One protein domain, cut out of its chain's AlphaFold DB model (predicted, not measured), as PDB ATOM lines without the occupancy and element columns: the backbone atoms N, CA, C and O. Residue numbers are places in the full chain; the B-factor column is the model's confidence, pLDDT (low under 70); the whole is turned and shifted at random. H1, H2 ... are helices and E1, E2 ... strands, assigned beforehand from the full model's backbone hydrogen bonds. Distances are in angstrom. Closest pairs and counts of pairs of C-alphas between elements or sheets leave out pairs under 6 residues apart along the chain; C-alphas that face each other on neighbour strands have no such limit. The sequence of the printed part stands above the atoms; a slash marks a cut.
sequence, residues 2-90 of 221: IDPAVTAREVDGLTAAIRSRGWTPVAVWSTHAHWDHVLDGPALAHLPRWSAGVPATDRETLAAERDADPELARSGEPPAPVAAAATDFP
ATOM      1  N   ILE A   2      -1.008  31.737 -46.366       96.19
ATOM      2  CA  ILE A   2      -1.333  30.471 -47.042       96.19
ATOM      3  C   ILE A   2      -0.973  29.368 -46.047       96.19
ATOM      4  O   ILE A   2       0.132  29.438 -45.519       96.19
ATOM      5  N   ASP A   3      -1.911  28.464 -45.756       95.56
ATOM      6  CA  ASP A   3      -1.772  27.299 -44.864       95.56
ATOM      7  C   ASP A   3      -1.092  27.628 -43.517       95.56
ATOM      8  O   ASP A   3       0.120  27.478 -43.351       95.56
ATOM      9  N   PRO A   4      -1.838  28.173 -42.540       87.88
ATOM     10  CA  PRO A   4      -1.246  28.703 -41.319       87.88
ATOM     11  C   PRO A   4      -0.883  27.588 -40.324       87.88
ATOM     12  O   PRO A   4      -1.614  27.422 -39.360       87.88
ATOM     13  N   ALA A   5       0.262  26.929 -40.542       92.38
ATOM     14  CA  ALA A   5       0.988  26.006 -39.646       92.38
ATOM     15  C   ALA A   5       0.131  25.002 -38.832       92.38
ATOM     16  O   ALA A   5      -1.069  24.871 -39.030       92.38
ATOM     17  N   VAL A   6       0.754  24.246 -37.921       95.00
ATOM     18  CA  VAL A   6       0.097  23.116 -37.240       95.00
ATOM     19  C   VAL A   6      -0.233  23.418 -35.778       95.00
ATOM     20  O   VAL A   6      -1.355  23.205 -35.310       95.00
ATOM     21  N   THR A   7       0.735  23.928 -35.025       96.12
ATOM     22  CA  THR A   7       0.577  24.176 -33.585       96.12
ATOM     23  C   THR A   7       0.090  25.595 -33.312       96.12
ATOM     24  O   THR A   7       0.406  26.539 -34.040       96.12
ATOM     25  N   ALA A   8      -0.626  25.792 -32.200       95.25
ATOM     26  CA  ALA A   8      -1.066  27.127 -31.791       95.25
ATOM     27  C   ALA A   8       0.122  28.099 -31.653       95.25
ATOM     28  O   ALA A   8       0.038  29.258 -32.061       95.25
ATOM     29  N   ARG A   9       1.266  27.604 -31.156       96.06
ATOM     30  CA  ARG A   9       2.502  28.384 -31.021       96.06
ATOM     31  C   ARG A   9       3.071  28.811 -32.375       96.06
ATOM     32  O   ARG A   9       3.551  29.937 -32.492       96.06
ATOM     33  N   GLU A  10       3.065  27.942 -33.380       96.00
ATOM     34  CA  GLU A  10       3.544  28.292 -34.723       96.00
ATOM     35  C   GLU A  10       2.657  29.348 -35.375       96.00
ATOM     36  O   GLU A  10       3.178  30.329 -35.909       96.00
ATOM     37  N   VAL A  11       1.334  29.207 -35.265       96.44
ATOM     38  CA  VAL A  11       0.386  30.199 -35.789       96.44
ATOM     39  C   VAL A  11       0.566  31.553 -35.099       96.44
ATOM     40  O   VAL A  11       0.645  32.593 -35.764       96.44
ATOM     41  N   ASP A  12       0.720  31.563 -33.776       95.69
ATOM     42  CA  ASP A  12       1.032  32.779 -33.021       95.69
ATOM     43  C   ASP A  12       2.385  33.377 -33.446       95.69
ATOM     44  O   ASP A  12       2.514  34.592 -33.623       95.69
ATOM     45  N   GLY A  13       3.389  32.536 -33.704       96.69
ATOM     46  CA  GLY A  13       4.687  32.950 -34.236       96.69
ATOM     47  C   GLY A  13       4.585  33.610 -35.615       96.69
ATOM     48  O   GLY A  13       5.171  34.676 -35.838       96.69
ATOM     49  N   LEU A  14       3.796  33.035 -36.528       95.56
ATOM     50  CA  LEU A  14       3.535  33.595 -37.856       95.56
ATOM     51  C   LEU A  14       2.829  34.953 -37.766       95.56
ATOM     52  O   LEU A  14       3.209  35.908 -38.449       95.56
ATOM     53  N   THR A  15       1.827  35.080 -36.899       95.19
ATOM     54  CA  THR A  15       1.080  36.338 -36.737       95.19
ATOM     55  C   THR A  15       1.924  37.426 -36.068       95.19
ATOM     56  O   THR A  15       1.873  38.592 -36.478       95.19
ATOM     57  N   ALA A  16       2.799  37.060 -35.127       96.19
ATOM     58  CA  ALA A  16       3.812  37.960 -34.581       96.19
ATOM     59  C   ALA A  16       4.816  38.411 -35.658       96.19
ATOM     60  O   ALA A  16       5.140  39.600 -35.750       96.19
ATOM     61  N   ALA A  17       5.264  37.493 -36.520       96.75
ATOM     62  CA  ALA A  17       6.167  37.787 -37.628       96.75
ATOM     63  C   ALA A  17       5.545  38.764 -38.642       96.75
ATOM     64  O   ALA A  17       6.224  39.713 -39.047       96.75
ATOM     65  N   ILE A  18       4.267  38.584 -38.989       95.00
ATOM     66  CA  ILE A  18       3.475  39.511 -39.814       95.00
ATOM     67  C   ILE A  18       3.452  40.907 -39.180       95.00
ATOM     68  O   ILE A  18       3.844  41.888 -39.819       95.00
ATOM     69  N   ARG A  19       3.067  40.996 -37.899       95.44
ATOM     70  CA  ARG A  19       2.971  42.271 -37.172       95.44
ATOM     71  C   ARG A  19       4.315  42.993 -37.101       95.44
ATOM     72  O   ARG A  19       4.369  44.196 -37.334       95.44
ATOM     73  N   SER A  20       5.396  42.272 -36.800       97.50
ATOM     74  CA  SER A  20       6.745  42.851 -36.687       97.50
ATOM     75  C   SER A  20       7.248  43.471 -37.994       97.50
ATOM     76  O   SER A  20       8.023  44.422 -37.968       97.50
ATOM     77  N   ARG A  21       6.774  42.959 -39.137       97.12
ATOM     78  CA  ARG A  21       7.109  43.450 -40.479       97.12
ATOM     79  C   ARG A  21       6.165  44.547 -40.972       97.12
ATOM     80  O   ARG A  21       6.351  45.048 -42.076       97.12
ATOM     81  N   GLY A  22       5.154  44.914 -40.179       96.31
ATOM     82  CA  GLY A  22       4.123  45.873 -40.580       96.31
ATOM     83  C   GLY A  22       3.244  45.370 -41.728       96.31
ATOM     84  O   GLY A  22       2.667  46.177 -42.450       96.31
ATOM     85  N   TRP A  23       3.169  44.052 -41.932       95.50
ATOM     86  CA  TRP A  23       2.323  43.457 -42.961       95.50
ATOM     87  C   TRP A  23       0.875  43.372 -42.481       95.50
ATOM     88  O   TRP A  23       0.614  43.006 -41.335       95.50
ATOM     89  N   THR A  24      -0.066  43.658 -43.380       93.50
ATOM     90  CA  THR A  24      -1.503  43.544 -43.113       93.50
ATOM     91  C   THR A  24      -2.070  42.404 -43.953       93.50
ATOM     92  O   THR A  24      -2.203  42.559 -45.169       93.50
ATOM     93  N   PRO A  25      -2.377  41.242 -43.355       94.25
ATOM     94  CA  PRO A  25      -2.996  40.149 -44.084       94.25
ATOM     95  C   PRO A  25      -4.429  40.538 -44.455       94.25
ATOM     96  O   PRO A  25      -5.153  41.108 -43.644       94.25
ATOM     97  N   VAL A  26      -4.837  40.230 -45.685       96.00
ATOM     98  CA  VAL A  26      -6.204  40.504 -46.167       96.00
ATOM     99  C   VAL A  26      -7.083  39.257 -46.201       96.00
ATOM    100  O   VAL A  26      -8.300  39.375 -46.253       96.00
ATOM    101  N   ALA A  27      -6.460  38.076 -46.189       96.25
ATOM    102  CA  ALA A  27      -7.112  36.776 -46.242       96.25
ATOM    103  C   ALA A  27      -6.162  35.663 -45.772       96.25
ATOM    104  O   ALA A  27      -4.927  35.827 -45.754       96.25
ATOM    105  N   VAL A  28      -6.755  34.515 -45.454       96.69
ATOM    106  CA  VAL A  28      -6.068  33.225 -45.339       96.69
ATOM    107  C   VAL A  28      -6.459  32.356 -46.534       96.69
ATOM    108  O   VAL A  28      -7.621  32.337 -46.926       96.69
ATOM    109  N   TRP A  29      -5.503  31.656 -47.126       96.94
ATOM    110  CA  TRP A  29      -5.726  30.662 -48.166       96.94
ATOM    111  C   TRP A  29      -5.506  29.270 -47.583       96.94
ATOM    112  O   TRP A  29      -4.523  29.082 -46.867       96.94
ATOM    113  N   SER A  30      -6.394  28.334 -47.907       96.25
ATOM    114  CA  SER A  30      -6.203  26.903 -47.658       96.25
ATOM    115  C   SER A  30      -5.986  26.199 -48.991       96.25
ATOM    116  O   SER A  30      -6.846  26.284 -49.874       96.25
ATOM    117  N   THR A  31      -4.835  25.547 -49.158       96.94
ATOM    118  CA  THR A  31      -4.482  24.896 -50.428       96.94
ATOM    119  C   THR A  31      -5.389  23.713 -50.739       96.94
ATOM    120  O   THR A  31      -5.770  23.535 -51.899       96.94
ATOM    121  N   HIS A  32      -5.775  22.945 -49.720       95.75
ATOM    122  CA  HIS A  32      -6.652  21.783 -49.836       95.75
ATOM    123  C   HIS A  32      -7.331  21.441 -48.493       95.75
ATOM    124  O   HIS A  32      -7.212  22.193 -47.526       95.75
ATOM    125  N   ALA A  33      -8.112  20.354 -48.463       93.69
ATOM    126  CA  ALA A  33      -9.029  20.023 -47.366       93.69
ATOM    127  C   ALA A  33      -8.417  19.218 -46.205       93.69
ATOM    128  O   ALA A  33      -9.168  18.851 -45.301       93.69
ATOM    129  N   HIS A  34      -7.117  18.909 -46.217       94.44
ATOM    130  CA  HIS A  34      -6.496  18.199 -45.098       94.44
ATOM    131  C   HIS A  34      -6.380  19.099 -43.870       94.44
ATOM    132  O   HIS A  34      -6.287  20.328 -43.981       94.44
ATOM    133  N   TRP A  35      -6.463  18.479 -42.689       94.69
ATOM    134  CA  TRP A  35      -6.651  19.182 -41.423       94.69
ATOM    135  C   TRP A  35      -5.553  20.216 -41.155       94.69
ATOM    136  O   TRP A  35      -5.873  21.294 -40.660       94.69
ATOM    137  N   ASP A  36      -4.309  19.941 -41.533       94.56
ATOM    138  CA  ASP A  36      -3.121  20.779 -41.350       94.56
ATOM    139  C   ASP A  36      -3.069  21.998 -42.287       94.56
ATOM    140  O   ASP A  36      -2.364  22.967 -42.008       94.56
ATOM    141  N   HIS A  37      -3.917  22.043 -43.318       95.25
ATOM    142  CA  HIS A  37      -4.029  23.175 -44.253       95.25
ATOM    143  C   HIS A  37      -5.254  24.062 -43.985       95.25
ATOM    144  O   HIS A  37      -5.437  25.126 -44.591       95.25
ATOM    145  N   VAL A  38      -6.103  23.664 -43.035       94.44
ATOM    146  CA  VAL A  38      -7.342  24.370 -42.667       94.44
ATOM    147  C   VAL A  38      -7.344  24.850 -41.216       94.44
ATOM    148  O   VAL A  38      -8.399  25.176 -40.667       94.44
ATOM    149  N   LEU A  39      -6.171  24.940 -40.591       94.81
ATOM    150  CA  LEU A  39      -6.022  25.488 -39.244       94.81
ATOM    151  C   LEU A  39      -6.047  27.020 -39.241       94.81
ATOM    152  O   LEU A  39      -6.093  27.686 -40.285       94.81
ATOM    153  N   ASP A  40      -6.122  27.599 -38.047       94.00
ATOM    154  CA  ASP A  40      -6.224  29.040 -37.843       94.00
ATOM    155  C   ASP A  40      -5.679  29.486 -36.484       94.00
ATOM    156  O   ASP A  40      -5.329  28.680 -35.627       94.00
ATOM    157  N   GLY A  41      -5.676  30.796 -36.250       93.12
ATOM    158  CA  GLY A  41      -5.409  31.382 -34.944       93.12
ATOM    159  C   GLY A  41      -6.272  32.618 -34.684       93.12
ATOM    160  O   GLY A  41      -6.816  33.215 -35.617       93.12
ATOM    161  N   PRO A  42      -6.382  33.072 -33.423       91.38
ATOM    162  CA  PRO A  42      -7.228  34.215 -33.066       91.38
ATOM    163  C   PRO A  42      -6.926  35.490 -33.869       91.38
ATOM    164  O   PRO A  42      -7.833  36.253 -34.201       91.38
ATOM    165  N   ALA A  43      -5.656  35.714 -34.221       91.88
ATOM    166  CA  ALA A  43      -5.223  36.877 -34.992       91.88
ATOM    167  C   ALA A  43      -5.531  36.789 -36.499       91.88
ATOM    168  O   ALA A  43      -5.374  37.785 -37.199       91.88
ATOM    169  N   LEU A  44      -5.979  35.639 -37.002       93.88
ATOM    170  CA  LEU A  44      -6.333  35.410 -38.406       93.88
ATOM    171  C   LEU A  44      -7.832  35.117 -38.588       93.88
ATOM    172  O   LEU A  44      -8.375  35.433 -39.640       93.88
ATOM    173  N   ALA A  45      -8.525  34.647 -37.544       93.38
ATOM    174  CA  ALA A  45      -9.929  34.215 -37.573       93.38
ATOM    175  C   ALA A  45     -10.957  35.271 -38.035       93.38
ATOM    176  O   ALA A  45     -12.101  34.936 -38.335       93.38
ATOM    177  N   HIS A  46     -10.582  36.551 -38.058       93.12
ATOM    178  CA  HIS A  46     -11.429  37.642 -38.548       93.12
ATOM    179  C   HIS A  46     -11.282  37.895 -40.058       93.12
ATOM    180  O   HIS A  46     -12.036  38.688 -40.624       93.12
ATOM    181  N   LEU A  47     -10.290  37.276 -40.699       95.75
ATOM    182  CA  LEU A  47     -10.024  37.410 -42.123       95.75
ATOM    183  C   LEU A  47     -10.904  36.446 -42.922       95.75
ATOM    184  O   LEU A  47     -11.205  35.347 -42.449       95.75
ATOM    185  N   PRO A  48     -11.281  36.803 -44.160       95.56
ATOM    186  CA  PRO A  48     -11.893  35.839 -45.054       95.56
ATOM    187  C   PRO A  48     -10.915  34.697 -45.342       95.56
ATOM    188  O   PRO A  48      -9.706  34.911 -45.502       95.56
ATOM    189  N   ARG A  49     -11.462  33.484 -45.445       94.56
ATOM    190  CA  ARG A  49     -10.721  32.301 -45.863       94.56
ATOM    191  C   ARG A  49     -11.106  31.910 -47.276       94.56
ATOM    192  O   ARG A  49     -12.285  31.713 -47.564       94.56
ATOM    193  N   TRP A  50     -10.109  31.785 -48.136       96.00
ATOM    194  CA  TRP A  50     -10.276  31.474 -49.547       96.00
ATOM    195  C   TRP A  50      -9.678  30.118 -49.900       96.00
ATOM    196  O   TRP A  50      -8.718  29.658 -49.285       96.00
ATOM    197  N   SER A  51     -10.265  29.497 -50.910       95.19
ATOM    198  CA  SER A  51      -9.747  28.329 -51.616       95.19
ATOM    199  C   SER A  51     -10.357  28.306 -53.021       95.19
ATOM    200  O   SER A  51     -11.207  29.146 -53.331       95.19
ATOM    201  N   ALA A  52      -9.975  27.344 -53.864       94.25
ATOM    202  CA  ALA A  52     -10.659  27.097 -55.132       94.25
ATOM    203  C   ALA A  52     -11.362  25.734 -55.111       94.25
ATOM    204  O   ALA A  52     -10.742  24.698 -55.336       94.25
ATOM    205  N   GLY A  53     -12.670  25.747 -54.843       84.31
ATOM    206  CA  GLY A  53     -13.522  24.555 -54.912       84.31
ATOM    207  C   GLY A  53     -13.295  23.509 -53.816       84.31
ATOM    208  O   GLY A  53     -13.868  22.426 -53.915       84.31
ATOM    209  N   VAL A  54     -12.480  23.802 -52.797       82.69
ATOM    210  CA  VAL A  54     -12.242  22.884 -51.677       82.69
ATOM    211  C   VAL A  54     -13.566  22.691 -50.928       82.69
ATOM    212  O   VAL A  54     -14.171  23.684 -50.508       82.69
ATOM    213  N   PRO A  55     -14.072  21.450 -50.798       79.25
ATOM    214  CA  PRO A  55     -15.335  21.208 -50.123       79.25
ATOM    215  C   PRO A  55     -15.224  21.583 -48.646       79.25
ATOM    216  O   PRO A  55     -14.172  21.456 -48.021       79.25
ATOM    217  N   ALA A  56     -16.340  22.028 -48.071       77.25
ATOM    218  CA  ALA A  56     -16.426  22.178 -46.630       77.25
ATOM    219  C   ALA A  56     -16.430  20.782 -45.993       77.25
ATOM    220  O   ALA A  56     -17.452  20.096 -46.014       77.25
ATOM    221  N   THR A  57     -15.294  20.367 -45.440       77.56
ATOM    222  CA  THR A  57     -15.231  19.200 -44.555       77.56
ATOM    223  C   THR A  57     -15.792  19.577 -43.189       77.56
ATOM    224  O   THR A  57     -15.641  20.710 -42.717       77.56
ATOM    225  N   ASP A  58     -16.474  18.628 -42.557       86.19
ATOM    226  CA  ASP A  58     -16.978  18.806 -41.206       86.19
ATOM    227  C   ASP A  58     -15.826  19.053 -40.208       86.19
ATOM    228  O   ASP A  58     -14.787  18.392 -40.233       86.19
ATOM    229  N   ARG A  59     -16.012  20.038 -39.323       89.31
ATOM    230  CA  ARG A  59     -14.962  20.488 -38.396       89.31
ATOM    231  C   ARG A  59     -14.651  19.461 -37.315       89.31
ATOM    232  O   ARG A  59     -13.525  19.453 -36.827       89.31
ATOM    233  N   GLU A  60     -15.630  18.651 -36.915       91.56
ATOM    234  CA  GLU A  60     -15.424  17.593 -35.924       91.56
ATOM    235  C   GLU A  60     -14.566  16.475 -36.519       91.56
ATOM    236  O   GLU A  60     -13.623  16.026 -35.873       91.56
ATOM    237  N   THR A  61     -14.808  16.123 -37.784       92.88
ATOM    238  CA  THR A  61     -13.983  15.162 -38.534       92.88
ATOM    239  C   THR A  61     -12.529  15.631 -38.634       92.88
ATOM    240  O   THR A  61     -11.629  14.916 -38.204       92.88
ATOM    241  N   LEU A  62     -12.298  16.865 -39.095       94.38
ATOM    242  CA  LEU A  62     -10.945  17.434 -39.195       94.38
ATOM    243  C   LEU A  62     -10.245  17.530 -37.832       94.38
ATOM    244  O   LEU A  62      -9.041  17.309 -37.726       94.38
ATOM    245  N   ALA A  63     -10.986  17.872 -36.774       94.69
ATOM    246  CA  ALA A  63     -10.435  17.912 -35.424       94.69
ATOM    247  C   ALA A  63     -10.057  16.510 -34.928       94.69
ATOM    248  O   ALA A  63      -9.009  16.361 -34.310       94.69
ATOM    249  N   ALA A  64     -10.869  15.492 -35.226       95.25
ATOM    250  CA  ALA A  64     -10.576  14.110 -34.868       95.25
ATOM    251  C   ALA A  64      -9.347  13.567 -35.613       95.25
ATOM    252  O   ALA A  64      -8.517  12.911 -34.990       95.25
ATOM    253  N   GLU A  65      -9.204  13.863 -36.909       95.00
ATOM    254  CA  GLU A  65      -8.015  13.508 -37.701       95.00
ATOM    255  C   GLU A  65      -6.750  14.142 -37.116       95.00
ATOM    256  O   GLU A  65      -5.794  13.434 -36.803       95.00
ATOM    257  N   ARG A  66      -6.783  15.457 -36.877       95.56
ATOM    258  CA  ARG A  66      -5.698  16.201 -36.229       95.56
ATOM    259  C   ARG A  66      -5.336  15.623 -34.862       95.56
ATOM    260  O   ARG A  66      -4.166  15.420 -34.565       95.56
ATOM    261  N   ASP A  67      -6.329  15.384 -34.010       95.00
ATOM    262  CA  ASP A  67      -6.100  14.932 -32.632       95.00
ATOM    263  C   ASP A  67      -5.631  13.465 -32.573       95.00
ATOM    264  O   ASP A  67      -5.071  13.035 -31.560       95.00
ATOM    265  N   ALA A  68      -5.829  12.702 -33.653       94.94
ATOM    266  CA  ALA A  68      -5.298  11.356 -33.833       94.94
ATOM    267  C   ALA A  68      -3.890  11.332 -34.458       94.94
ATOM    268  O   ALA A  68      -3.280  10.259 -34.505       94.94
ATOM    269  N   ASP A  69      -3.361  12.471 -34.922       93.50
ATOM    270  CA  ASP A  69      -2.068  12.519 -35.596       93.50
ATOM    271  C   ASP A  69      -0.901  12.238 -34.620       93.50
ATOM    272  O   ASP A  69      -0.719  12.938 -33.612       93.50
ATOM    273  N   PRO A  70      -0.071  11.212 -34.887       90.81
ATOM    274  CA  PRO A  70       0.984  10.807 -33.970       90.81
ATOM    275  C   PRO A  70       2.202  11.739 -33.980       90.81
ATOM    276  O   PRO A  70       2.962  11.732 -33.008       90.81
ATOM    277  N   GLU A  71       2.479  12.470 -35.064       87.75
ATOM    278  CA  GLU A  71       3.576  13.454 -35.115       87.75
ATOM    279  C   GLU A  71       3.211  14.685 -34.275       87.75
ATOM    280  O   GLU A  71       3.972  15.088 -33.390       87.75
ATOM    281  N   LEU A  72       1.993  15.203 -34.441       91.44
ATOM    282  CA  LEU A  72       1.450  16.275 -33.618       91.44
ATOM    283  C   LEU A  72       1.393  15.869 -32.142       91.44
ATOM    284  O   LEU A  72       1.872  16.618 -31.287       91.44
ATOM    285  N   ALA A  73       0.909  14.664 -31.822       92.06
ATOM    286  CA  ALA A  73       0.900  14.165 -30.446       92.06
ATOM    287  C   ALA A  73       2.313  14.111 -29.827       92.06
ATOM    288  O   ALA A  73       2.485  14.415 -28.644       92.06
ATOM    289  N   ARG A  74       3.342  13.768 -30.619       91.06
ATOM    290  CA  ARG A  74       4.748  13.752 -30.177       91.06
ATOM    291  C   ARG A  74       5.326  15.136 -29.922       91.06
ATOM    292  O   ARG A  74       6.225  15.243 -29.089       91.06
ATOM    293  N   SER A  75       4.829  16.176 -30.593       90.62
ATOM    294  CA  SER A  75       5.268  17.553 -30.333       90.62
ATOM    295  C   SER A  75       4.969  17.991 -28.891       90.62
ATOM    296  O   SER A  75       5.703  18.798 -28.322       90.62
ATOM    297  N   GLY A  76       3.904  17.448 -28.283       92.62
ATOM    298  CA  GLY A  76       3.412  17.863 -26.968       92.62
ATOM    299  C   GLY A  76       2.826  19.280 -26.949       92.62
ATOM    300  O   GLY A  76       2.521  19.802 -25.874       92.62
ATOM    301  N   GLU A  77       2.679  19.911 -28.112       93.56
ATOM    302  CA  GLU A  77       2.155  21.261 -28.243       93.56
ATOM    303  C   GLU A  77       0.646  21.251 -28.507       93.56
ATOM    304  O   GLU A  77       0.142  20.375 -29.211       93.56
ATOM    305  N   PRO A  78      -0.107  22.233 -27.979       94.31
ATOM    306  CA  PRO A  78      -1.508  22.380 -28.331       94.31
ATOM    307  C   PRO A  78      -1.670  22.619 -29.842       94.31
ATOM    308  O   PRO A  78      -1.027  23.534 -30.380       94.31
ATOM    309  N   PRO A  79      -2.549  21.869 -30.528       95.56
ATOM    310  CA  PRO A  79      -2.834  22.129 -31.929       95.56
ATOM    311  C   PRO A  79      -3.483  23.494 -32.132       95.56
ATOM    312  O   PRO A  79      -4.234  23.983 -31.280       95.56
ATOM    313  N   ALA A  80      -3.262  24.080 -33.303       95.88
ATOM    314  CA  ALA A  80      -4.070  25.196 -33.755       95.88
ATOM    315  C   ALA A  80      -5.528  24.739 -34.000       95.88
ATOM    316  O   ALA A  80      -5.782  23.590 -34.384       95.88
ATOM    317  N   PRO A  81      -6.532  25.595 -33.736       94.38
ATOM    318  CA  PRO A  81      -7.930  25.262 -33.992       94.38
ATOM    319  C   PRO A  81      -8.219  25.113 -35.490       94.38
ATOM    320  O   PRO A  81      -7.753  25.907 -36.301       94.38
ATOM    321  N   VAL A  82      -9.079  24.152 -35.841       94.31
ATOM    322  CA  VAL A  82      -9.659  24.049 -37.190       94.31
ATOM    323  C   VAL A  82     -10.493  25.298 -37.476       94.31
ATOM    324  O   VAL A  82     -11.335  25.685 -36.653       94.31
ATOM    325  N   ALA A  83     -10.269  25.923 -38.629       91.69
ATOM    326  CA  ALA A  83     -10.932  27.149 -39.048       91.69
ATOM    327  C   ALA A  83     -12.418  26.950 -39.398       91.69
ATOM    328  O   ALA A  83     -12.966  25.847 -39.384       91.69
ATOM    329  N   ALA A  84     -13.090  28.049 -39.743       85.94
ATOM    330  CA  ALA A  84     -14.316  27.961 -40.528       85.94
ATOM    331  C   ALA A  84     -14.002  27.497 -41.961       85.94
ATOM    332  O   ALA A  84     -12.892  27.707 -42.452       85.94
ATOM    333  N   ALA A  85     -14.993  26.908 -42.632       87.62
ATOM    334  CA  ALA A  85     -14.849  26.474 -44.015       87.62
ATOM    335  C   ALA A  85     -14.401  27.632 -44.920       87.62
ATOM    336  O   ALA A  85     -14.902  28.757 -44.811       87.62
ATOM    337  N   ALA A  86     -13.462  27.340 -45.820       91.31
ATOM    338  CA  ALA A  86     -13.059  28.275 -46.853       91.31
ATOM    339  C   ALA A  86     -14.225  28.537 -47.813       91.31
ATOM    340  O   ALA A  86     -15.010  27.646 -48.132       91.31
ATOM    341  N   THR A  87     -14.312  29.766 -48.302       92.69
ATOM    342  CA  THR A  87     -15.186  30.120 -49.419       92.69
ATOM    343  C   THR A  87     -14.380  30.191 -50.710       92.69
ATOM    344  O   THR A  87     -13.150  30.247 -50.688       92.69
ATOM    345  N   ASP A  88     -15.073  30.239 -51.843       94.12
ATOM    346  CA  ASP A  88     -14.430  30.460 -53.135       94.12
ATOM    347  C   ASP A  88     -13.683  31.807 -53.162       94.12
ATOM    348  O   ASP A  88     -14.111  32.795 -52.551       94.12
ATOM    349  N   PHE A  89     -12.546  31.837 -53.849       95.44
ATOM    350  CA  PHE A  89     -11.684  33.011 -53.904       95.44
ATOM    351  C   PHE A  89     -12.237  34.096 -54.846       95.44
ATOM    352  O   PHE A  89     -12.872  33.786 -55.865       95.44
ATOM    353  N   PRO A  90     -11.979  35.387 -54.558       96.12
ATOM    354  CA  PRO A  90     -12.378  36.467 -55.449       96.12
ATOM    355  C   PRO A  90     -11.583  36.387 -56.756       96.12
ATOM    356  O   PRO A  90     -10.358  36.264 -56.750       96.12
TER     357      PRO A  90
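AT A GLANCE: This is residues 2 to 90 of the 221 residues of the protein "Lactamase_B domain-containing protein" of Cellulomonas sp. Leaf334 (UniProt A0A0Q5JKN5). Little regular structure is present: a flat slab of loops has helix H1 along one edge and the short helices H2 and H3 along another. Strand E1 lies between two short stretches, residues 28 to 29 and 87 to 88, both parallel to it. The printed part has 89 residues, in the order H1, E1, H2, H3; it is mostly helix, though named elements hold only 31 residues. It is compact, with a radius of gyration of the C-alphas of 12.8 A and spans of 35 by 30 by 16 A.

HOW THE PARTS SIT: H1, residues 8 to 20, is apart from E1, residues 49 to 51, which pairs with no named strand. H2, residues 59 to 67, and H3, residues 70 to 75, are close but not clearly touching; their closest C-alphas, of Asp 67 and Ala 73, are 7.4 A apart. Their lines are only just about perpendicular, at 70.3 degrees. In H1, H2 and H3 every O i to N i+4 pair is within hydrogen-bond range.

IN THESE COORDINATES: H1 runs 18.2 A from C-alpha 8 at (-1.066, 27.127, -31.791). H2 spans 11.9 A. H3 ends at C-alpha 75, (5.268, 17.553, -30.333).

THE WHOLE: The C-alphas farthest apart, of Arg 74 and Pro 90, are 38.1 A apart. The printed part has no cut. The link from H1 to E1 is long, 28 residues. No printed residue is under 70 in pLDDT.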